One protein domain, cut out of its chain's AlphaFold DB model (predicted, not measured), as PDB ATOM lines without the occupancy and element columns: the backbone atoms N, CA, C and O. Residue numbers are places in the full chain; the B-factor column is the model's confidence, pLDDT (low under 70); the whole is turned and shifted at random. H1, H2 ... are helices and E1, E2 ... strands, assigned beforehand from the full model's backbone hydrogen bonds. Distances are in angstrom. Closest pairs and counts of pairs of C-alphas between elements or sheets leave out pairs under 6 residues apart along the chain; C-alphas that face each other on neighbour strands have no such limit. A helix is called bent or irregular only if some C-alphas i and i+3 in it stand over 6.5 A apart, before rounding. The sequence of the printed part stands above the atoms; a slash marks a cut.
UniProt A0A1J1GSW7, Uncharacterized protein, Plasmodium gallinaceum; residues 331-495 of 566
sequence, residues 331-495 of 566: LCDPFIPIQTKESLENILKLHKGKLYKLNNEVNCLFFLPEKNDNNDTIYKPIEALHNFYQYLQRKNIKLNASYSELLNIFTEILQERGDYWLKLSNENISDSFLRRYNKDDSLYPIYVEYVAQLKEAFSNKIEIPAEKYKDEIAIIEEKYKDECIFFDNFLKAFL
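What this domain is: This is residues 331 to 495 of the 566 residues of an uncharacterized protein of Plasmodium gallinaceum (UniProt A0A1J1GSW7). What does the shape look like? Three groups stand with few contacts between them: a small sheet with H1 over one face, the helical hairpin H2 and H3, and the helical hairpin H4 and H5. The long H6 grazes the sheet with its residues 466 to 477, touches H1 and sticks out with its residues 484 to 494. What is it made of? The printed part has 165 residues, mostly helix, in the order E1 H1 E2 E3 H2 H3 H4 H5 H6, with an antiparallel sheet E1 E3 E2. It is compact, with a radius of gyration of the C-alphas of 17.8 A and spans of 44 by 38 by 38 A.

How they stand to each other: How is the sheet paired? E1, residues 336 to 338, is antiparallel to E3, residues 365 to 369, with N 336 and O 367 2.8 A apart. E3 forms a hairpin with E2, residues 353 to 357, with N 356 and O 366 2.8 A apart. Where are the helices? H1, residues 341 to 350, is on the sheet at a height of 9.7 A; E1, H1 and E2 make a split strand-helix-strand unit, two strands running the same way with E3 between, its crossover right-handed. H2, residues 381 to 394, touches H3, residues 401 to 415, with 381 to 385 alone, at a shallow tilt of 29 degrees, opposite ways; the C-alphas of Pro 381 and Thr 411 are closest, 5.4 A. H4, residues 429 to 436, and H5, residues 444 to 459, form a helical hairpin, in which H5 touches H4 with residues 444 to 451 alone; Ser 430 and Val 451 have the closest C-alphas, 6.7 A apart. What of H6? H6, residues 466 to 494, touches H1 with 470 to 477 alone, the closest C-alphas being Lys 341 and Ile 473, 6.2 A. Every O i to N i+4 pair is within hydrogen-bond range in H1 to H5, and 23 of 25 in H6.

Where its parts are: Where does E1 begin? C-alpha 336 is at (-20.237, 61.210, 83.250). How long is H6, and where does it end? It measures 40.5 A, has a kink of 27 degrees near residue 473, is irregular with C-alphas 467 and 470 7.4 A apart, and ends at C-alpha 494, (-37.735, 42.931, 68.669).

The domain as a whole: How far does it reach, and is it cut? The farthest C-alphas, of Asp 440 and Glu 467, are 48.0 A apart, and the printed part has no cut. Which links are long, and where is confidence low? E3 to H2 and H3 to H4 are long; residues 371 to 377 are under 70 in pLDDT.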
ATOM      1  N   LEU A 331     -29.660  60.398  81.886       90.38
ATOM      2  CA  LEU A 331     -29.828  61.690  82.586       90.38
ATOM      3  C   LEU A 331     -29.044  61.840  83.914       90.38
ATOM      4  O   LEU A 331     -29.507  62.531  84.823       90.38
ATOM      5  N   CYS A 332     -27.850  61.251  84.031       89.62
ATOM      6  CA  CYS A 332     -27.041  61.268  85.259       89.62
ATOM      7  C   CYS A 332     -26.155  62.523  85.480       89.62
ATOM      8  O   CYS A 332     -25.186  62.461  86.227       89.62
ATOM      9  N   ASP A 333     -26.492  63.682  84.899       87.12
ATOM     10  CA  ASP A 333     -25.766  64.964  85.083       87.12
ATOM     11  C   ASP A 333     -25.747  65.394  86.570       87.12
ATOM     12  O   ASP A 333     -26.795  65.324  87.222       87.12
ATOM     13  N   PRO A 334     -24.608  65.842  87.148       88.06
ATOM     14  CA  PRO A 334     -23.316  66.193  86.531       88.06
ATOM     15  C   PRO A 334     -22.312  65.043  86.352       88.06
ATOM     16  O   PRO A 334     -21.140  65.290  86.061       88.06
ATOM     17  N   PHE A 335     -22.721  63.795  86.570       90.62
ATOM     18  CA  PHE A 335     -21.842  62.644  86.408       90.62
ATOM     19  C   PHE A 335     -21.717  62.240  84.938       90.62
ATOM     20  O   PHE A 335     -22.661  62.333  84.157       90.62
ATOM     21  N   ILE A 336     -20.535  61.748  84.573       91.75
ATOM     22  CA  ILE A 336     -20.237  61.210  83.250       91.75
ATOM     23  C   ILE A 336     -20.106  59.686  83.377       91.75
ATOM     24  O   ILE A 336     -19.234  59.220  84.117       91.75
ATOM     25  N   PRO A 337     -20.948  58.901  82.689       94.38
ATOM     26  CA  PRO A 337     -20.913  57.444  82.736       94.38
ATOM     27  C   PRO A 337     -19.739  56.890  81.914       94.38
ATOM     28  O   PRO A 337     -19.444  57.367  80.817       94.38
ATOM     29  N   ILE A 338     -19.065  55.870  82.443       94.12
ATOM     30  CA  ILE A 338     -17.850  55.266  81.885       94.12
ATOM     31  C   ILE A 338     -17.977  53.741  81.938       94.12
ATOM     32  O   ILE A 338     -18.169  53.157  83.004       94.12
ATOM     33  N   GLN A 339     -17.841  53.093  80.780       93.75
ATOM     34  CA  GLN A 339     -17.917  51.627  80.647       93.75
ATOM     35  C   GLN A 339     -16.701  51.014  79.937       93.75
ATOM     36  O   GLN A 339     -16.568  49.798  79.887       93.75
ATOM     37  N   THR A 340     -15.790  51.833  79.394       92.56
ATOM     38  CA  THR A 340     -14.595  51.349  78.677       92.56
ATOM     39  C   THR A 340     -13.324  52.038  79.162       92.56
ATOM     40  O   THR A 340     -13.349  53.221  79.523       92.56
ATOM     41  N   LYS A 341     -12.185  51.338  79.097       91.62
ATOM     42  CA  LYS A 341     -10.864  51.911  79.414       91.62
ATOM     43  C   LYS A 341     -10.548  53.150  78.581       91.62
ATOM     44  O   LYS A 341     -10.097  54.155  79.120       91.62
ATOM     45  N   GLU A 342     -10.852  53.109  77.286       89.56
ATOM     46  CA  GLU A 342     -10.632  54.235  76.373       89.56
ATOM     47  C   GLU A 342     -11.434  55.476  76.789       89.56
ATOM     48  O   GLU A 342     -10.902  56.588  76.795       89.56
ATOM     49  N   SER A 343     -12.703  55.301  77.182       89.69
ATOM     50  CA  SER A 343     -13.526  56.414  77.668       89.69
ATOM     51  C   SER A 343     -12.969  57.024  78.956       89.69
ATOM     52  O   SER A 343     -12.891  58.248  79.064       89.69
ATOM     53  N   LEU A 344     -12.491  56.185  79.884       91.50
ATOM     54  CA  LEU A 344     -11.871  56.637  81.127       91.50
ATOM     55  C   LEU A 344     -10.603  57.451  80.860       91.50
ATOM     56  O   LEU A 344     -10.446  58.546  81.392       91.50
ATOM     57  N   GLU A 345      -9.714  56.950  80.001       90.31
ATOM     58  CA  GLU A 345      -8.486  57.656  79.637       90.31
ATOM     59  C   GLU A 345      -8.765  58.996  78.953       90.31
ATOM     60  O   GLU A 345      -8.064  59.974  79.208       90.31
ATOM     61  N   ASN A 346      -9.783  59.063  78.094       87.56
ATOM     62  CA  ASN A 346     -10.155  60.304  77.420       87.56
ATOM     63  C   ASN A 346     -10.708  61.346  78.399       87.56
ATOM     64  O   ASN A 346     -10.326  62.511  78.319       87.56
ATOM     65  N   ILE A 347     -11.549  60.936  79.351       87.75
ATOM     66  CA  ILE A 347     -12.117  61.849  80.353       87.75
ATOM     67  C   ILE A 347     -11.033  62.350  81.310       87.75
ATOM     68  O   ILE A 347     -10.946  63.553  81.544       87.75
ATOM     69  N   LEU A 348     -10.149  61.466  81.786       88.19
ATOM     70  CA  LEU A 348      -9.042  61.838  82.677       88.19
ATOM     71  C   LEU A 348      -8.006  62.760  82.006       88.19
ATOM     72  O   LEU A 348      -7.310  63.500  82.699       88.19
ATOM     73  N   LYS A 349      -7.894  62.740  80.668       87.69
ATOM     74  CA  LYS A 349      -7.070  63.702  79.909       87.69
ATOM     75  C   LYS A 349      -7.696  65.097  79.856       87.69
ATOM     76  O   LYS A 349      -6.960  66.079  79.805       87.69
ATOM     77  N   LEU A 350      -9.026  65.181  79.815       83.25
ATOM     78  CA  LEU A 350      -9.764  66.431  79.612       83.25
ATOM     79  C   LEU A 350     -10.129  67.128  80.926       83.25
ATOM     80  O   LEU A 350     -10.114  68.356  80.994       83.25
ATOM     81  N   HIS A 351     -10.446  66.359  81.966       84.31
ATOM     82  CA  HIS A 351     -11.003  66.873  83.212       84.31
ATOM     83  C   HIS A 351     -10.310  66.277  84.440       84.31
ATOM     84  O   HIS A 351      -9.920  65.110  84.462       84.31
ATOM     85  N   LYS A 352     -10.214  67.086  85.499       86.06
ATOM     86  CA  LYS A 352      -9.885  66.623  86.853       86.06
ATOM     87  C   LYS A 352     -11.177  66.325  87.604       86.06
ATOM     88  O   LYS A 352     -12.185  66.995  87.382       86.06
ATOM     89  N   GLY A 353     -11.161  65.307  88.454       88.94
ATOM     90  CA  GLY A 353     -12.363  64.850  89.135       88.94
ATOM     91  C   GLY A 353     -12.180  63.523  89.852       88.94
ATOM     92  O   GLY A 353     -11.069  63.000  89.959       88.94
ATOM     93  N   LYS A 354     -13.298  62.992  90.342       92.00
ATOM     94  CA  LYS A 354     -13.362  61.762  91.136       92.00
ATOM     95  C   LYS A 354     -14.233  60.724  90.451       92.00
ATOM     96  O   LYS A 354     -15.250  61.066  89.852       92.00
ATOM     97  N   LEU A 355     -13.854  59.457  90.572       93.50
ATOM     98  CA  LEU A 355     -14.628  58.332  90.058       93.50
ATOM     99  C   LEU A 355     -15.427  57.672  91.180       93.50
ATOM    100  O   LEU A 355     -14.900  57.394  92.259       93.50
ATOM    101  N   TYR A 356     -16.686  57.389  90.892       94.19
ATOM    102  CA  TYR A 356     -17.626  56.766  91.804       94.19
ATOM    103  C   TYR A 356     -18.145  55.456  91.229       94.19
ATOM    104  O   TYR A 356     -18.311  55.296  90.018       94.19
ATOM    105  N   LYS A 357     -18.438  54.534  92.136       93.06
ATOM    106  CA  LYS A 357     -19.132  53.281  91.878       93.06
ATOM    107  C   LYS A 357     -20.454  53.304  92.635       93.06
ATOM    108  O   LYS A 357     -20.514  53.763  93.778       93.06
ATOM    109  N   LEU A 358     -21.512  52.857  91.970       89.81
ATOM    110  CA  LEU A 358     -22.795  52.574  92.614       89.81
ATOM    111  C   LEU A 358     -22.789  51.122  93.118       89.81
ATOM    112  O   LEU A 358     -21.754  50.460  93.078       89.81
ATOM    113  N   ASN A 359     -23.915  50.623  93.623       81.38
ATOM    114  CA  ASN A 359     -24.051  49.232  94.070       81.38
ATOM    115  C   ASN A 359     -23.425  48.234  93.070       81.38
ATOM    116  O   ASN A 359     -23.381  48.490  91.869       81.38
ATOM    117  N   ASN A 360     -22.975  47.072  93.555       71.38
ATOM    118  CA  ASN A 360     -22.239  46.080  92.750       71.38
ATOM    119  C   ASN A 360     -22.997  45.537  91.519       71.38
ATOM    120  O   ASN A 360     -22.388  44.874  90.680       71.38
ATOM    121  N   GLU A 361     -24.296  45.799  91.425       79.62
ATOM    122  CA  GLU A 361     -25.167  45.414  90.312       79.62
ATOM    123  C   GLU A 361     -25.056  46.366  89.111       79.62
ATOM    124  O   GLU A 361     -25.332  45.957  87.989       79.62
ATOM    125  N   VAL A 362     -24.612  47.613  89.315       89.12
ATOM    126  CA  VAL A 362     -24.542  48.614  88.243       89.12
ATOM    127  C   VAL A 362     -23.288  48.410  87.401       89.12
ATOM    128  O   VAL A 362     -22.162  48.522  87.895       89.12
ATOM    129  N   ASN A 363     -23.474  48.173  86.104       90.56
ATOM    130  CA  ASN A 363     -22.390  47.899  85.166       90.56
ATOM    131  C   ASN A 363     -21.788  49.182  84.553       90.56
ATOM    132  O   ASN A 363     -21.672  49.332  83.333       90.56
ATOM    133  N   CYS A 364     -21.469  50.169  85.395       93.50
ATOM    134  CA  CYS A 364     -20.925  51.460  84.971       93.50
ATOM    135  C   CYS A 364     -20.193  52.174  86.120       93.50
ATOM    136  O   CYS A 364     -20.587  52.063  87.283       93.50
ATOM    137  N   LEU A 365     -19.139  52.931  85.794       94.31
ATOM    138  CA  LEU A 365     -18.494  53.878  86.711       94.31
ATOM    139  C   LEU A 365     -18.908  55.305  86.364       94.31
ATOM    140  O   LEU A 365     -19.097  55.637  85.199       94.31
ATOM    141  N   PHE A 366     -18.985  56.170  87.369       95.12
ATOM    142  CA  PHE A 366     -19.470  57.538  87.211       95.12
ATOM    143  C   PHE A 366     -18.390  58.535  87.597       95.12
ATOM    144  O   PHE A 366     -17.974  58.603  88.753       95.12
ATOM    145  N   PHE A 367     -17.923  59.323  86.637       93.50
ATOM    146  CA  PHE A 367     -16.936  60.366  86.878       93.50
ATOM    147  C   PHE A 367     -17.621  61.691  87.191       93.50
ATOM    148  O   PHE A 367     -18.488  62.131  86.444       93.50
ATOM    149  N   LEU A 368     -17.218  62.337  88.280       91.88
ATOM    150  CA  LEU A 368     -17.661  63.675  88.650       91.88
ATOM    151  C   LEU A 368     -16.523  64.671  88.387       91.88
ATOM    152  O   LEU A 368     -15.523  64.636  89.116       91.88
ATOM    153  N   PRO A 369     -16.657  65.555  87.384       88.56
ATOM    154  CA  PRO A 369     -15.706  66.638  87.161       88.56
ATOM    155  C   PRO A 369     -15.678  67.624  88.339       88.56
ATOM    156  O   PRO A 369     -16.702  67.876  88.979       88.56
ATOM    157  N   GLU A 370     -14.519  68.224  88.614       84.38
ATOM    158  CA  GLU A 370     -14.428  69.363  89.535       84.38
ATOM    159  C   GLU A 370     -15.217  70.557  88.975       84.38
ATOM    160  O   GLU A 370     -15.076  70.920  87.803       84.38
ATOM    161  N   LYS A 371     -16.061  71.176  89.811       69.31
ATOM    162  CA  LYS A 371     -16.790  72.393  89.438       69.31
ATOM    163  C   LYS A 371     -15.798  73.552  89.338       69.31
ATOM    164  O   LYS A 371     -15.305  74.018  90.358       69.31
ATOM    165  N   ASN A 372     -15.537  74.026  88.124       58.25
ATOM    166  CA  ASN A 372     -14.940  75.343  87.917       58.25
ATOM    167  C   ASN A 372     -16.079  76.365  87.822       58.25
ATOM    168  O   ASN A 372     -16.975  76.180  87.000       58.25
ATOM    169  N   ASP A 373     -16.015  77.441  88.609       45.62
ATOM    170  CA  ASP A 373     -17.076  78.456  88.789       45.62
ATOM    171  C   ASP A 373     -17.591  79.140  87.497       45.62
ATOM    172  O   ASP A 373     -18.579  79.865  87.548       45.62
ATOM    173  N   ASN A 374     -16.972  78.893  86.333       44.31
ATOM    174  CA  ASN A 374     -17.321  79.502  85.042       44.31
ATOM    175  C   ASN A 374     -17.841  78.529  83.964       44.31
ATOM    176  O   ASN A 374     -18.214  78.992  82.888       44.31
ATOM    177  N   ASN A 375     -17.861  77.213  84.201       51.50
ATOM    178  CA  ASN A 375     -18.251  76.236  83.176       51.50
ATOM    179  C   ASN A 375     -19.520  75.489  83.587       51.50
ATOM    180  O   ASN A 375     -19.447  74.455  84.255       51.50
ATOM    181  N   ASP A 376     -20.677  75.964  83.121       55.81
ATOM    182  CA  ASP A 376     -21.821  75.076  82.930       55.81
ATOM    183  C   ASP A 376     -21.367  73.953  81.987       55.81
ATOM    184  O   ASP A 376     -21.008  74.184  80.835       55.81
ATOM    185  N   THR A 377     -21.329  72.719  82.487       59.06
ATOM    186  CA  THR A 377     -20.797  71.528  81.797       59.06
ATOM    187  C   THR A 377     -21.616  71.083  80.582       59.06
ATOM    188  O   THR A 377     -21.323  70.044  79.990       59.06
ATOM    189  N   ILE A 378     -22.652  71.835  80.198       73.06
ATOM    190  CA  ILE A 378     -23.514  71.490  79.071       73.06
ATOM    191  C   ILE A 378     -22.974  72.112  77.793       73.06
ATOM    192  O   ILE A 378     -23.052  73.320  77.581       73.06
ATOM    193  N   TYR A 379     -22.492  71.241  76.912       81.69
ATOM    194  CA  TYR A 379     -22.135  71.588  75.544       81.69
ATOM    195  C   TYR A 379     -23.326  72.171  74.781       81.69
ATOM    196  O   TYR A 379     -24.474  71.737  74.943       81.69
ATOM    197  N   LYS A 380     -23.040  73.114  73.882       89.56
ATOM    198  CA  LYS A 380     -24.031  73.543  72.893       89.56
ATOM    199  C   LYS A 380     -24.376  72.372  71.953       89.56
ATOM    200  O   LYS A 380     -23.500  71.546  71.686       89.56
ATOM    201  N   PRO A 381     -25.610  72.281  71.417       92.94
ATOM    202  CA  PRO A 381     -26.031  71.167  70.559       92.94
ATOM    203  C   PRO A 381     -25.066  70.854  69.407       92.94
ATOM    204  O   PRO A 381     -24.724  69.692  69.188       92.94
ATOM    205  N   ILE A 382     -24.575  71.886  68.715       92.94
ATOM    206  CA  ILE A 382     -23.651  71.736  67.580       92.94
ATOM    207  C   ILE A 382     -22.287  71.197  68.035       92.94
ATOM    208  O   ILE A 382     -21.703  70.337  67.379       92.94
ATOM    209  N   GLU A 383     -21.782  71.660  69.180       91.44
ATOM    210  CA  GLU A 383     -20.518  71.176  69.752       91.44
ATOM    211  C   GLU A 383     -20.630  69.705  70.167       91.44
ATOM    212  O   GLU A 383     -19.723  68.912  69.908       91.44
ATOM    213  N   ALA A 384     -21.767  69.316  70.755       91.12
ATOM    214  CA  ALA A 384     -22.050  67.931  71.112       91.12
ATOM    215  C   ALA A 384     -22.091  67.024  69.868       91.12
ATOM    216  O   ALA A 384     -21.489  65.947  69.870       91.12
ATOM    217  N   LEU A 385     -22.731  67.480  68.786       94.31
ATOM    218  CA  LEU A 385     -22.773  66.749  67.520       94.31
ATOM    219  C   LEU A 385     -21.388  66.638  66.872       94.31
ATOM    220  O   LEU A 385     -21.006  65.568  66.398       94.31
ATOM    221  N   HIS A 386     -20.596  67.710  66.906       93.25
ATOM    222  CA  HIS A 386     -19.231  67.691  66.393       93.25
ATOM    223  C   HIS A 386     -18.349  66.694  67.160       93.25
ATOM    224  O   HIS A 386     -17.640  65.896  66.544       93.25
ATOM    225  N   ASN A 387     -18.440  66.678  68.494       90.75
ATOM    226  CA  ASN A 387     -17.743  65.703  69.334       90.75
ATOM    227  C   ASN A 387     -18.159  64.261  68.999       90.75
ATOM    228  O   ASN A 387     -17.307  63.371  68.913       90.75
ATOM    229  N   PHE A 388     -19.451  64.032  68.744       92.44
ATOM    230  CA  PHE A 388     -19.958  62.738  68.297       92.44
ATOM    231  C   PHE A 388     -19.376  62.324  66.936       92.44
ATOM    232  O   PHE A 388     -18.874  61.208  66.794       92.44
ATOM    233  N   TYR A 389     -19.340  63.223  65.950       93.50
ATOM    234  CA  TYR A 389     -18.733  62.927  64.648       93.50
ATOM    235  C   TYR A 389     -17.228  62.679  64.728       93.50
ATOM    236  O   TYR A 389     -16.737  61.762  64.070       93.50
ATOM    237  N   GLN A 390     -16.493  63.418  65.561       90.69
ATOM    238  CA  GLN A 390     -15.075  63.139  65.795       90.69
ATOM    239  C   GLN A 390     -14.864  61.735  66.373       90.69
ATOM    240  O   GLN A 390     -13.936  61.033  65.965       90.69
ATOM    241  N   TYR A 391     -15.720  61.303  67.304       90.44
ATOM    242  CA  TYR A 391     -15.667  59.947  67.847       90.44
ATOM    243  C   TYR A 391     -15.899  58.892  66.755       90.44
ATOM    244  O   TYR A 391     -15.095  57.967  66.615       90.44
ATOM    245  N   LEU A 392     -16.936  59.061  65.932       92.50
ATOM    246  CA  LEU A 392     -17.223  58.140  64.828       92.50
ATOM    247  C   LEU A 392     -16.082  58.082  63.807       92.50
ATOM    248  O   LEU A 392     -15.693  56.993  63.387       92.50
ATOM    249  N   GLN A 393     -15.480  59.225  63.471       90.75
ATOM    250  CA  GLN A 393     -14.313  59.292  62.588       90.75
ATOM    251  C   GLN A 393     -13.116  58.523  63.158       90.75
ATOM    252  O   GLN A 393     -12.485  57.757  62.431       90.75
ATOM    253  N   ARG A 394     -12.825  58.658  64.462       89.06
ATOM    254  CA  ARG A 394     -11.753  57.897  65.134       89.06
ATOM    255  C   ARG A 394     -12.007  56.391  65.111       89.06
ATOM    256  O   ARG A 394     -11.062  55.619  64.994       89.06
ATOM    257  N   LYS A 395     -13.274  55.976  65.201       87.94
ATOM    258  CA  LYS A 395     -13.695  54.571  65.087       87.94
ATOM    259  C   LYS A 395     -13.868  54.092  63.644       87.94
ATOM    260  O   LYS A 395     -14.194  52.928  63.442       87.94
ATOM    261  N   ASN A 396     -13.624  54.954  62.653       90.25
ATOM    262  CA  ASN A 396     -13.848  54.688  61.231       90.25
ATOM    263  C   ASN A 396     -15.287  54.224  60.915       90.25
ATOM    264  O   ASN A 396     -15.518  53.428  60.006       90.25
ATOM    265  N   ILE A 397     -16.263  54.732  61.671       90.19
ATOM    266  CA  ILE A 397     -17.690  54.480  61.458       90.19
ATOM    267  C   ILE A 397     -18.244  55.625  60.612       90.19
ATOM    268  O   ILE A 397     -18.103  56.798  60.964       90.19
ATOM    269  N   LYS A 398     -18.884  55.296  59.485       86.38
ATOM    270  CA  LYS A 398     -19.503  56.278  58.587       86.38
ATOM    271  C   LYS A 398     -21.017  56.196  58.690       86.38
ATOM    272  O   LYS A 398     -21.599  55.151  58.416       86.38
ATOM    273  N   LEU A 399     -21.644  57.311  59.046       86.56
ATOM    274  CA  LEU A 399     -23.092  57.446  58.956       86.56
ATOM    275  C   LEU A 399     -23.520  57.640  57.505       86.56
ATOM    276  O   LEU A 399     -22.755  58.118  56.662       86.56
ATOM    277  N   ASN A 400     -24.779  57.309  57.232       87.19
ATOM    278  CA  ASN A 400     -25.423  57.749  56.010       87.19
ATOM    279  C   ASN A 400     -25.423  59.288  55.968       87.19
ATOM    280  O   ASN A 400     -25.772  59.932  56.955       87.19
ATOM    281  N   ALA A 401     -25.023  59.878  54.842       88.81
ATOM    282  CA  ALA A 401     -24.880  61.327  54.734       88.81
ATOM    283  C   ALA A 401     -26.218  62.070  54.878       88.81
ATOM    284  O   ALA A 401     -26.248  63.107  55.529       88.81
ATOM    285  N   SER A 402     -27.326  61.520  54.370       90.31
ATOM    286  CA  SER A 402     -28.654  62.120  54.558       90.31
ATOM    287  C   SER A 402     -29.103  62.048  56.020       90.31
ATOM    288  O   SER A 402     -29.702  62.988  56.533       90.31
ATOM    289  N   TYR A 403     -28.760  60.968  56.733       90.69
ATOM    290  CA  TYR A 403     -29.006  60.876  58.177       90.69
ATOM    291  C   TYR A 403     -28.119  61.840  58.977       90.69
ATOM    292  O   TYR A 403     -28.572  62.451  59.939       90.69
ATOM    293  N   SER A 404     -26.860  62.010  58.567       92.62
ATOM    294  CA  SER A 404     -25.959  63.004  59.152       92.62
ATOM    295  C   SER A 404     -26.518  64.416  58.989       92.62
ATOM    296  O   SER A 404     -26.538  65.174  59.951       92.62
ATOM    297  N   GLU A 405     -27.027  64.746  57.802       94.06
ATOM    298  CA  GLU A 405     -27.612  66.058  57.537       94.06
ATOM    299  C   GLU A 405     -28.896  66.292  58.337       94.06
ATOM    300  O   GLU A 405     -29.100  67.369  58.889       94.06
ATOM    301  N   LEU A 406     -29.721  65.256  58.509       93.25
ATOM    302  CA  LEU A 406     -30.889  65.327  59.386       93.25
ATOM    303  C   LEU A 406     -30.505  65.663  60.840       93.25
ATOM    304  O   LEU A 406     -31.167  66.479  61.482       93.25
ATOM    305  N   LEU A 407     -29.426  65.063  61.361       94.19
ATOM    306  CA  LEU A 407     -28.918  65.383  62.698       94.19
ATOM    307  C   LEU A 407     -28.406  66.826  62.781       94.19
ATOM    308  O   LEU A 407     -28.706  67.503  63.765       94.19
ATOM    309  N   ASN A 408     -27.696  67.312  61.755       95.19
ATOM    310  CA  ASN A 408     -27.267  68.712  61.676       95.19
ATOM    311  C   ASN A 408     -28.475  69.651  61.788       95.19
ATOM    312  O   ASN A 408     -28.523  70.459  62.715       95.19
ATOM    313  N   ILE A 409     -29.490  69.451  60.942       96.19
ATOM    314  CA  ILE A 409     -30.729  70.239  60.922       96.19
ATOM    315  C   ILE A 409     -31.400  70.261  62.302       96.19
ATOM    316  O   ILE A 409     -31.741  71.324  62.823       96.19
ATOM    317  N   PHE A 410     -31.567  69.104  62.951       95.56
ATOM    318  CA  PHE A 410     -32.179  69.059  64.282       95.56
ATOM    319  C   PHE A 410     -31.360  69.808  65.332       95.56
ATOM    320  O   PHE A 410     -31.932  70.504  66.175       95.56
ATOM    321  N   THR A 411     -30.031  69.705  65.290       95.56
ATOM    322  CA  THR A 411     -29.172  70.427  66.238       95.56
ATOM    323  C   THR A 411     -29.124  71.929  65.983       95.56
ATOM    324  O   THR A 411     -29.090  72.687  66.951       95.56
ATOM    325  N   GLU A 412     -29.219  72.372  64.728       96.00
ATOM    326  CA  GLU A 412     -29.359  73.784  64.359       96.00
ATOM    327  C   GLU A 412     -30.665  74.370  64.916       96.00
ATOM    328  O   GLU A 412     -30.650  75.386  65.614       96.00
ATOM    329  N   ILE A 413     -31.795  73.674  64.742       96.81
ATOM    330  CA  ILE A 413     -33.084  74.115  65.304       96.81
ATOM    331  C   ILE A 413     -33.039  74.172  66.845       96.81
ATOM    332  O   ILE A 413     -33.661  75.043  67.461       96.81
ATOM    333  N   LEU A 414     -32.313  73.257  67.498       95.88
ATOM    334  CA  LEU A 414     -32.126  73.294  68.953       95.88
ATOM    335  C   LEU A 414     -31.232  74.459  69.391       95.88
ATOM    336  O   LEU A 414     -31.526  75.093  70.406       95.88
ATOM    337  N   GLN A 415     -30.174  74.757  68.633       94.50
ATOM    338  CA  GLN A 415     -29.252  75.866  68.887       94.50
ATOM    339  C   GLN A 415     -29.978  77.217  68.892       94.50
ATOM    340  O   GLN A 415     -29.692  78.083  69.720       94.50
ATOM    341  N   GLU A 416     -30.972  77.360  68.020       94.56
ATOM    342  CA  GLU A 416     -31.826  78.538  67.896       94.56
ATOM    343  C   GLU A 416     -32.625  78.882  69.174       94.56
ATOM    344  O   GLU A 416     -33.121  80.003  69.334       94.56
ATOM    345  N   ARG A 417     -32.753  77.958  70.136       94.06
ATOM    346  CA  ARG A 417     -33.370  78.248  71.445       94.06
ATOM    347  C   ARG A 417     -32.563  79.238  72.292       94.06
ATOM    348  O   ARG A 417     -33.135  79.834  73.202       94.06
ATOM    349  N   GLY A 418     -31.277  79.423  71.997       90.56
ATOM    350  CA  GLY A 418     -30.372  80.280  72.761       90.56
ATOM    351  C   GLY A 418     -29.716  79.554  73.936       90.56
ATOM    352  O   GLY A 418     -29.581  78.331  73.928       90.56
ATOM    353  N   ASP A 419     -29.290  80.307  74.950       86.38
ATOM    354  CA  ASP A 419     -28.426  79.781  76.017       86.38
ATOM    355  C   ASP A 419     -29.116  78.702  76.873       86.38
ATOM    356  O   ASP A 419     -28.529  77.664  77.172       86.38
ATOM    357  N   TYR A 420     -30.407  78.875  77.174       88.62
ATOM    358  CA  TYR A 420     -31.215  77.929  77.959       88.62
ATOM    359  C   TYR A 420     -31.964  76.914  77.080       88.62
ATOM    360  O   TYR A 420     -33.162  76.665  77.249       88.62
ATOM    361  N   TRP A 421     -31.272  76.327  76.100       91.25
ATOM    362  CA  TRP A 421     -31.891  75.427  75.121       91.25
ATOM    363  C   TRP A 421     -32.479  74.149  75.753       91.25
ATOM    364  O   TRP A 421     -33.555  73.669  75.348       91.25
ATOM    365  N   LEU A 422     -31.815  73.627  76.791       90.81
ATOM    366  CA  LEU A 422     -32.208  72.416  77.513       90.81
ATOM    367  C   LEU A 422     -32.721  72.718  78.927       90.81
ATOM    368  O   LEU A 422     -33.921  72.563  79.148       90.81
ATOM    369  N   LYS A 423     -31.847  73.183  79.830       88.94
ATOM    370  CA  LYS A 423     -32.118  73.395  81.265       88.94
ATOM    371  C   LYS A 423     -32.027  74.867  81.682       88.94
ATOM    372  O   LYS A 423     -31.399  75.669  80.996       88.94
ATOM    373  N   LEU A 424     -32.627  75.201  82.823       87.50
ATOM    374  CA  LEU A 424     -32.407  76.473  83.529       87.50
ATOM    375  C   LEU A 424     -31.124  76.426  84.388       87.50
ATOM    376  O   LEU A 424     -30.646  75.343  84.717       87.50
ATOM    377  N   SER A 425     -30.595  77.584  84.809       81.69
ATOM    378  CA  SER A 425     -29.295  77.705  85.511       81.69
ATOM    379  C   SER A 425     -29.148  76.852  86.783       81.69
ATOM    380  O   SER A 425     -28.043  76.452  87.121       81.69
ATOM    381  N   ASN A 426     -30.248  76.543  87.480       82.19
ATOM    382  CA  ASN A 426     -30.252  75.746  88.719       82.19
ATOM    383  C   ASN A 426     -31.075  74.449  88.596       82.19
ATOM    384  O   ASN A 426     -31.493  73.877  89.599       82.19
ATOM    385  N   GLU A 427     -31.370  74.017  87.372       87.00
ATOM    386  CA  GLU A 427     -32.154  72.812  87.092       87.00
ATOM    387  C   GLU A 427     -31.205  71.656  86.740       87.00
ATOM    388  O   GLU A 427     -30.205  71.864  86.062       87.00
ATOM    389  N   ASN A 428     -31.488  70.427  87.180       86.94
ATOM    390  CA  ASN A 428     -30.756  69.250  86.694       86.94
ATOM    391  C   ASN A 428     -31.361  68.765  85.370       86.94
ATOM    392  O   ASN A 428     -32.543  68.979  85.102       86.94
ATOM    393  N   ILE A 429     -30.588  68.046  84.548       90.25
ATOM    394  CA  ILE A 429     -31.104  67.509  83.277       90.25
ATOM    395  C   ILE A 429     -32.298  66.562  83.503       90.25
ATOM    396  O   ILE A 429     -33.261  66.608  82.738       90.25
ATOM    397  N   SER A 430     -32.279  65.756  84.567       92.50
ATOM    398  CA  SER A 430     -33.388  64.863  84.930       92.50
ATOM    399  C   SER A 430     -34.683  65.619  85.247       92.50
ATOM    400  O   SER A 430     -35.747  65.256  84.748       92.50
ATOM    401  N   ASP A 431     -34.592  66.719  85.996       91.38
ATOM    402  CA  ASP A 431     -35.744  67.571  86.309       91.38
ATOM    403  C   ASP A 431     -36.246  68.304  85.050       91.38
ATOM    404  O   ASP A 431     -37.451  68.352  84.793       91.38
ATOM    405  N   SER A 432     -35.330  68.778  84.196       93.25
ATOM    406  CA  SER A 432     -35.673  69.387  82.905       93.25
ATOM    407  C   SER A 432     -36.368  68.411  81.953       93.25
ATOM    408  O   SER A 432     -37.251  68.830  81.199       93.25
ATOM    409  N   PHE A 433     -35.967  67.139  81.952       94.75
ATOM    410  CA  PHE A 433     -36.613  66.092  81.169       94.75
ATOM    411  C   PHE A 433     -38.044  65.868  81.660       94.75
ATOM    412  O   PHE A 433     -38.974  65.997  80.868       94.75
ATOM    413  N   LEU A 434     -38.243  65.646  82.965       94.75
ATOM    414  CA  LEU A 434     -39.577  65.437  83.545       94.75
ATOM    415  C   LEU A 434     -40.497  66.654  83.374       94.75
ATOM    416  O   LEU A 434     -41.697  66.491  83.166       94.75
ATOM    417  N   ARG A 435     -39.950  67.876  83.407       93.44
ATOM    418  CA  ARG A 435     -40.711  69.106  83.138       93.44
ATOM    419  C   ARG A 435     -41.262  69.154  81.713       93.44
ATOM    420  O   ARG A 435     -42.347  69.694  81.507       93.44
ATOM    421  N   ARG A 436     -40.501  68.651  80.736       93.12
ATOM    422  CA  ARG A 436     -40.858  68.684  79.307       93.12
ATOM    423  C   ARG A 436     -41.579  67.426  78.830       93.12
ATOM    424  O   ARG A 436     -42.241  67.483  77.797       93.12
ATOM    425  N   TYR A 437     -41.452  66.315  79.548       93.88
ATOM    426  CA  TYR A 437     -42.103  65.064  79.187       93.88
ATOM    427  C   TYR A 437     -43.629  65.198  79.258       93.88
ATOM    428  O   TYR A 437     -44.179  65.907  80.106       93.88
ATOM    429  N   ASN A 438     -44.330  64.520  78.351       93.06
ATOM    430  CA  ASN A 438     -45.785  64.555  78.323       93.06
ATOM    431  C   ASN A 438     -46.360  63.801  79.532       93.06
ATOM    432  O   ASN A 438     -46.194  62.593  79.643       93.06
ATOM    433  N   LYS A 439     -47.077  64.502  80.414       92.50
ATOM    434  CA  LYS A 439     -47.672  63.905  81.623       92.50
ATOM    435  C   LYS A 439     -48.799  62.915  81.329       92.50
ATOM    436  O   LYS A 439     -49.079  62.070  82.169       92.50
ATOM    437  N   ASP A 440     -49.420  63.026  80.156       92.44
ATOM    438  CA  ASP A 440     -50.496  62.130  79.720       92.44
ATOM    439  C   ASP A 440     -49.953  60.833  79.082       92.44
ATOM    440  O   ASP A 440     -50.726  59.957  78.704       92.44
ATOM    441  N   ASP A 441     -48.632  60.715  78.908       93.00
ATOM    442  CA  ASP A 441     -47.993  59.546  78.302       93.00
ATOM    443  C   ASP A 441     -47.827  58.406  79.319       93.00
ATOM    444  O   ASP A 441     -47.461  58.625  80.477       93.00
ATOM    445  N   SER A 442     -48.065  57.168  78.879       93.19
ATOM    446  CA  SER A 442     -48.048  55.980  79.741       93.19
ATOM    447  C   SER A 442     -46.688  55.689  80.378       93.19
ATOM    448  O   SER A 442     -46.639  55.011  81.401       93.19
ATOM    449  N   LEU A 443     -45.584  56.182  79.801       93.06
ATOM    450  CA  LEU A 443     -44.236  55.985  80.340       93.06
ATOM    451  C   LEU A 443     -43.854  57.038  81.391       93.06
ATOM    452  O   LEU A 443     -42.838  56.880  82.064       93.06
ATOM    453  N   TYR A 444     -44.644  58.104  81.575       94.94
ATOM    454  CA  TYR A 444     -44.314  59.162  82.535       94.94
ATOM    455  C   TYR A 444     -44.091  58.641  83.970       94.94
ATOM    456  O   TYR A 444     -43.068  59.001  84.559       94.94
ATOM    457  N   PRO A 445     -44.944  57.759  84.537       95.94
ATOM    458  CA  PRO A 445     -44.705  57.194  85.867       95.94
ATOM    459  C   PRO A 445     -43.383  56.423  85.970       95.94
ATOM    460  O   PRO A 445     -42.686  56.555  86.972       95.94
ATOM    461  N   ILE A 446     -43.000  55.695  84.913       94.94
ATOM    462  CA  ILE A 446     -41.749  54.923  84.853       94.94
ATOM    463  C   ILE A 446     -40.543  55.865  84.924       94.94
ATOM    464  O   ILE A 446     -39.593  55.614  85.661       94.94
ATOM    465  N   TYR A 447     -40.580  56.989  84.203       95.94
ATOM    466  CA  TYR A 447     -39.505  57.981  84.271       95.94
ATOM    467  C   TYR A 447     -39.433  58.690  85.627       95.94
ATOM    468  O   TYR A 447     -38.335  58.985  86.096       95.94
ATOM    469  N   VAL A 448     -40.572  58.962  86.268       96.25
ATOM    470  CA  VAL A 448     -40.602  59.550  87.618       96.25
ATOM    471  C   VAL A 448     -39.982  58.594  88.635       96.25
ATOM    472  O   VAL A 448     -39.138  59.017  89.428       96.25
ATOM    473  N   GLU A 449     -40.354  57.315  88.585       96.12
ATOM    474  CA  GLU A 449     -39.778  56.272  89.435       96.12
ATOM    475  C   GLU A 449     -38.272  56.131  89.194       96.12
ATOM    476  O   GLU A 449     -37.488  56.181  90.142       96.12
ATOM    477  N   TYR A 450     -37.853  56.064  87.930       95.69
ATOM    478  CA  TYR A 450     -36.443  56.006  87.562       95.69
ATOM    479  C   TYR A 450     -35.643  57.184  88.125       95.69
ATOM    480  O   TYR A 450     -34.587  56.985  88.718       95.69
ATOM    481  N   VAL A 451     -36.134  58.420  87.981       95.38
ATOM    482  CA  VAL A 451     -35.435  59.606  88.500       95.38
ATOM    483  C   VAL A 451     -35.368  59.588  90.032       95.38
ATOM    484  O   VAL A 451     -34.376  60.054  90.597       95.38
ATOM    485  N   ALA A 452     -36.376  59.042  90.716       94.69
ATOM    486  CA  ALA A 452     -36.334  58.855  92.165       94.69
ATOM    487  C   ALA A 452     -35.257  57.831  92.572       94.69
ATOM    488  O   ALA A 452     -34.396  58.158  93.392       94.69
ATOM    489  N   GLN A 453     -35.239  56.656  91.933       93.75
ATOM    490  CA  GLN A 453     -34.227  55.614  92.157       93.75
ATOM    491  C   GLN A 453     -32.812  56.113  91.831       93.75
ATOM    492  O   GLN A 453     -31.874  55.880  92.591       93.75
ATOM    493  N   LEU A 454     -32.658  56.872  90.743       93.25
ATOM    494  CA  LEU A 454     -31.407  57.517  90.351       93.25
ATOM    495  C   LEU A 454     -30.892  58.426  91.478       93.25
ATOM    496  O   LEU A 454     -29.754  58.289  91.923       93.25
ATOM    497  N   LYS A 455     -31.732  59.336  91.988       91.94
ATOM    498  CA  LYS A 455     -31.351  60.263  93.069       91.94
ATOM    499  C   LYS A 455     -30.951  59.515  94.348       91.94
ATOM    500  O   LYS A 455     -29.982  59.905  95.005       91.94
ATOM    501  N   GLU A 456     -31.649  58.433  94.682       92.38
ATOM    502  CA  GLU A 456     -31.323  57.584  95.831       92.38
ATOM    503  C   GLU A 456     -29.984  56.849  95.646       92.38
ATOM    504  O   GLU A 456     -29.098  56.947  96.499       92.38
ATOM    505  N   ALA A 457     -29.779  56.196  94.499       90.94
ATOM    506  CA  ALA A 457     -28.553  55.462  94.194       90.94
ATOM    507  C   ALA A 457     -27.316  56.376  94.234       90.94
ATOM    508  O   ALA A 457     -26.311  56.051  94.869       90.94
ATOM    509  N   PHE A 458     -27.401  57.569  93.636       91.19
ATOM    510  CA  PHE A 458     -26.307  58.546  93.644       91.19
ATOM    511  C   PHE A 458     -26.062  59.202  95.011       91.19
ATOM    512  O   PHE A 458     -24.976  59.754  95.241       91.19
ATOM    513  N   SER A 459     -27.027  59.135  95.932       90.00
ATOM    514  CA  SER A 459     -26.826  59.547  97.326       90.00
ATOM    515  C   SER A 459     -25.937  58.548  98.077       90.00
ATOM    516  O   SER A 459     -25.092  58.970  98.864       90.00
ATOM    517  N   ASN A 460     -26.025  57.257  97.736       88.69
ATOM    518  CA  ASN A 460     -25.276  56.150  98.349       88.69
ATOM    519  C   ASN A 460     -23.995  55.748  97.582       88.69
ATOM    520  O   ASN A 460     -23.469  54.651  97.764       88.69
ATOM    521  N   LYS A 461     -23.479  56.618  96.706       92.62
ATOM    522  CA  LYS A 461     -22.289  56.344  95.880       92.62
ATOM    523  C   LYS A 461     -21.010  56.140  96.703       92.62
ATOM    524  O   LYS A 461     -20.780  56.825  97.701       92.62
ATOM    525  N   ILE A 462     -20.121  55.277  96.212       92.62
ATOM    526  CA  ILE A 462     -18.828  54.960  96.830       92.62
ATOM    527  C   ILE A 462     -17.703  55.539  95.969       92.62
ATOM    528  O   ILE A 462     -17.641  55.288  94.766       92.62
ATOM    529  N   GLU A 463     -16.812  56.327  96.569       93.81
ATOM    530  CA  GLU A 463     -15.634  56.871  95.879       93.81
ATOM    531  C   GLU A 463     -14.588  55.772  95.658       93.81
ATOM    532  O   GLU A 463     -14.224  55.048  96.587       93.81
ATOM    533  N   ILE A 464     -14.085  55.658  94.428       92.06
ATOM    534  CA  ILE A 464     -13.013  54.723  94.093       92.06
ATOM    535  C   ILE A 464     -11.662  55.450  94.244       92.06
ATOM    536  O   ILE A 464     -11.499  56.565  93.738       92.06
ATOM    537  N   PRO A 465     -10.657  54.835  94.892       91.94
ATOM    538  CA  PRO A 465      -9.286  55.342  94.879       91.94
ATOM    539  C   PRO A 465      -8.647  55.242  93.485       91.94
ATOM    540  O   PRO A 465      -8.801  54.227  92.808       91.94
ATOM    541  N   ALA A 466      -7.859  56.246  93.088       88.19
ATOM    542  CA  ALA A 466      -7.243  56.332  91.754       88.19
ATOM    543  C   ALA A 466      -6.399  55.104  91.358       88.19
ATOM    544  O   ALA A 466      -6.350  54.733  90.186       88.19
ATOM    545  N   GLU A 467      -5.776  54.435  92.331       90.06
ATOM    546  CA  GLU A 467      -4.983  53.217  92.121       90.06
ATOM    547  C   GLU A 467      -5.821  52.055  91.567       90.06
ATOM    548  O   GLU A 467      -5.327  51.268  90.765       90.06
ATOM    549  N   LYS A 468      -7.105  51.984  91.938       91.06
ATOM    550  CA  LYS A 468      -8.022  50.900  91.556       91.06
ATOM    551  C   LYS A 468      -8.794  51.169  90.266       91.06
ATOM    552  O   LYS A 468      -9.560  50.315  89.826       91.06
ATOM    553  N   TYR A 469      -8.611  52.334  89.638       91.31
ATOM    554  CA  TYR A 469      -9.386  52.730  88.454       91.31
ATOM    555  C   TYR A 469      -9.255  51.736  87.306       91.31
ATOM    556  O   TYR A 469     -10.253  51.396  86.679       91.31
ATOM    557  N   LYS A 470      -8.033  51.259  87.048       90.19
ATOM    558  CA  LYS A 470      -7.743  50.346  85.934       90.19
ATOM    559  C   LYS A 470      -8.324  48.948  86.139       90.19
ATOM    560  O   LYS A 470      -8.724  48.325  85.156       90.19
ATOM    561  N   ASP A 471      -8.380  48.486  87.383       90.50
ATOM    562  CA  ASP A 471      -8.863  47.148  87.716       90.50
ATOM    563  C   ASP A 471     -10.395  47.106  87.673       90.50
ATOM    564  O   ASP A 471     -10.975  46.250  87.009       90.50
ATOM    565  N   GLU A 472     -11.059  48.088  88.290       89.88
ATOM    566  CA  GLU A 472     -12.527  48.172  88.302       89.88
ATOM    567  C   GLU A 472     -13.103  48.381  86.892       89.88
ATOM    568  O   GLU A 472     -14.080  47.729  86.520       89.88
ATOM    569  N   ILE A 473     -12.481  49.233  86.062       93.25
ATOM    570  CA  ILE A 473     -12.965  49.449  84.689       93.25
ATOM    571  C   ILE A 473     -12.763  48.217  83.800       93.25
ATOM    572  O   ILE A 473     -13.531  48.014  82.867       93.25
ATOM    573  N   ALA A 474     -11.755  47.377  84.073       92.56
ATOM    574  CA  ALA A 474     -11.530  46.157  83.303       92.56
ATOM    575  C   ALA A 474     -12.671  45.150  83.483       92.56
ATOM    576  O   ALA A 474     -13.122  44.576  82.497       92.56
ATOM    577  N   ILE A 475     -13.156  44.997  84.719       90.62
ATOM    578  CA  ILE A 475     -14.277  44.108  85.054       90.62
ATOM    579  C   ILE A 475     -15.572  44.602  84.395       90.62
ATOM    580  O   ILE A 475     -16.350  43.807  83.871       90.62
ATOM    581  N   ILE A 476     -15.804  45.917  84.405       92.69
ATOM    582  CA  ILE A 476     -16.999  46.522  83.798       92.69
ATOM    583  C   ILE A 476     -16.959  46.430  82.273       92.69
ATOM    584  O   ILE A 476     -17.974  46.130  81.653       92.69
ATOM    585  N   GLU A 477     -15.795  46.635  81.653       93.81
ATOM    586  CA  GLU A 477     -15.665  46.567  80.195       93.81
ATOM    587  C   GLU A 477     -15.937  45.155  79.644       93.81
ATOM    588  O   GLU A 477     -16.485  45.028  78.550       93.81
ATOM    589  N   GLU A 478     -15.572  44.101  80.381       91.56
ATOM    590  CA  GLU A 478     -15.877  42.713  80.007       91.56
ATOM    591  C   GLU A 478     -17.391  42.472  79.996       91.56
ATOM    592  O   GLU A 478     -17.957  42.145  78.954       91.56
ATOM    593  N   LYS A 479     -18.070  42.789  81.106       91.00
ATOM    594  CA  LYS A 479     -19.534  42.690  81.202       91.00
ATOM    595  C   LYS A 479     -20.252  43.551  80.162       91.00
ATOM    596  O   LYS A 479     -21.253  43.135  79.593       91.00
ATOM    597  N   TYR A 480     -19.750  44.760  79.908       91.75
ATOM    598  CA  TYR A 480     -20.308  45.670  78.907       91.75
ATOM    599  C   TYR A 480     -20.276  45.070  77.494       91.75
ATOM    600  O   TYR A 480     -21.229  45.247  76.736       91.75
ATOM    601  N   LYS A 481     -19.202  44.357  77.125       91.06
ATOM    602  CA  LYS A 481     -19.103  43.697  75.814       91.06
ATOM    603  C   LYS A 481     -20.136  42.585  75.675       91.06
ATOM    604  O   LYS A 481     -20.821  42.546  74.655       91.06
ATOM    605  N   ASP A 482     -20.301  41.765  76.710       88.19
ATOM    606  CA  ASP A 482     -21.307  40.700  76.731       88.19
ATOM    607  C   ASP A 482     -22.732  41.274  76.636       88.19
ATOM    608  O   ASP A 482     -23.547  40.812  75.833       88.19
ATOM    609  N   GLU A 483     -23.018  42.345  77.385       88.56
ATOM    610  CA  GLU A 483     -24.294  43.066  77.314       88.56
ATOM    611  C   GLU A 483     -24.559  43.661  75.926       88.56
ATOM    612  O   GLU A 483     -25.700  43.643  75.467       88.56
ATOM    613  N   CYS A 484     -23.535  44.181  75.238       88.00
ATOM    614  CA  CYS A 484     -23.690  44.718  73.884       88.00
ATOM    615  C   CYS A 484     -24.027  43.623  72.869       88.00
ATOM    616  O   CYS A 484     -24.945  43.812  72.075       88.00
ATOM    617  N   ILE A 485     -23.346  42.473  72.929       85.62
ATOM    618  CA  ILE A 485     -23.632  41.328  72.048       85.62
ATOM    619  C   ILE A 485     -25.073  40.851  72.259       85.62
ATOM    620  O   ILE A 485     -25.825  40.664  71.300       85.62
ATOM    621  N   PHE A 486     -25.487  40.709  73.521       84.38
ATOM    622  CA  PHE A 486     -26.862  40.348  73.849       84.38
ATOM    623  C   PHE A 486     -27.864  41.390  73.337       84.38
ATOM    624  O   PHE A 486     -28.877  41.029  72.738       84.38
ATOM    625  N   PHE A 487     -27.586  42.680  73.541       86.31
ATOM    626  CA  PHE A 487     -28.477  43.759  73.123       86.31
ATOM    627  C   PHE A 487     -28.620  43.842  71.599       86.31
ATOM    628  O   PHE A 487     -29.727  44.054  71.115       86.31
ATOM    629  N   ASP A 488     -27.555  43.607  70.832       82.25
ATOM    630  CA  ASP A 488     -27.625  43.568  69.367       82.25
ATOM    631  C   ASP A 488     -28.530  42.428  68.873       82.25
ATOM    632  O   ASP A 488     -29.347  42.621  67.966       82.25
ATOM    633  N   ASN A 489     -28.449  41.251  69.499       79.62
ATOM    634  CA  ASN A 489     -29.346  40.129  69.204       79.62
ATOM    635  C   ASN A 489     -30.788  40.424  69.638       79.62
ATOM    636  O   ASN A 489     -31.738  40.108  68.918       79.62
ATOM    637  N   PHE A 490     -30.959  41.091  70.779       81.75
ATOM    638  CA  PHE A 490     -32.258  41.539  71.270       81.75
ATOM    639  C   PHE A 490     -32.916  42.541  70.309       81.75
ATOM    640  O   PHE A 490     -34.089  42.390  69.971       81.75
ATOM    641  N   LEU A 491     -32.167  43.527  69.804       81.38
ATOM    642  CA  LEU A 491     -32.660  44.501  68.827       81.38
ATOM    643  C   LEU A 491     -33.151  43.817  67.550       81.38
ATOM    644  O   LEU A 491     -34.268  44.087  67.120       81.38
ATOM    645  N   LYS A 492     -32.367  42.888  66.986       75.25
ATOM    646  CA  LYS A 492     -32.771  42.094  65.808       75.25
ATOM    647  C   LYS A 492     -34.018  41.246  66.069       75.25
ATOM    648  O   LYS A 492     -34.771  40.938  65.144       75.25
ATOM    649  N   ALA A 493     -34.235  40.833  67.317       75.19
ATOM    650  CA  ALA A 493     -35.388  40.031  67.692       75.19
ATOM    651  C   ALA A 493     -36.680  40.851  67.834       75.19
ATOM    652  O   ALA A 493     -37.750  40.354  67.467       75.19
ATOM    653  N   PHE A 494     -36.583  42.079  68.350       72.56
ATOM    654  CA  PHE A 494     -37.735  42.931  68.669       72.56
ATOM    655  C   PHE A 494     -38.087  43.955  67.606       72.56
ATOM    656  O   PHE A 494     -39.269  44.222  67.395       72.56
ATOM    657  N   LEU A 495     -37.089  44.541  66.955       73.69
ATOM    658  CA  LEU A 495     -37.341  45.493  65.890       73.69
ATOM    659  C   LEU A 495     -37.683  44.722  64.620       73.69
ATOM    660  O   LEU A 495     -37.042  43.733  64.264       73.69
TER     661      LEU A 495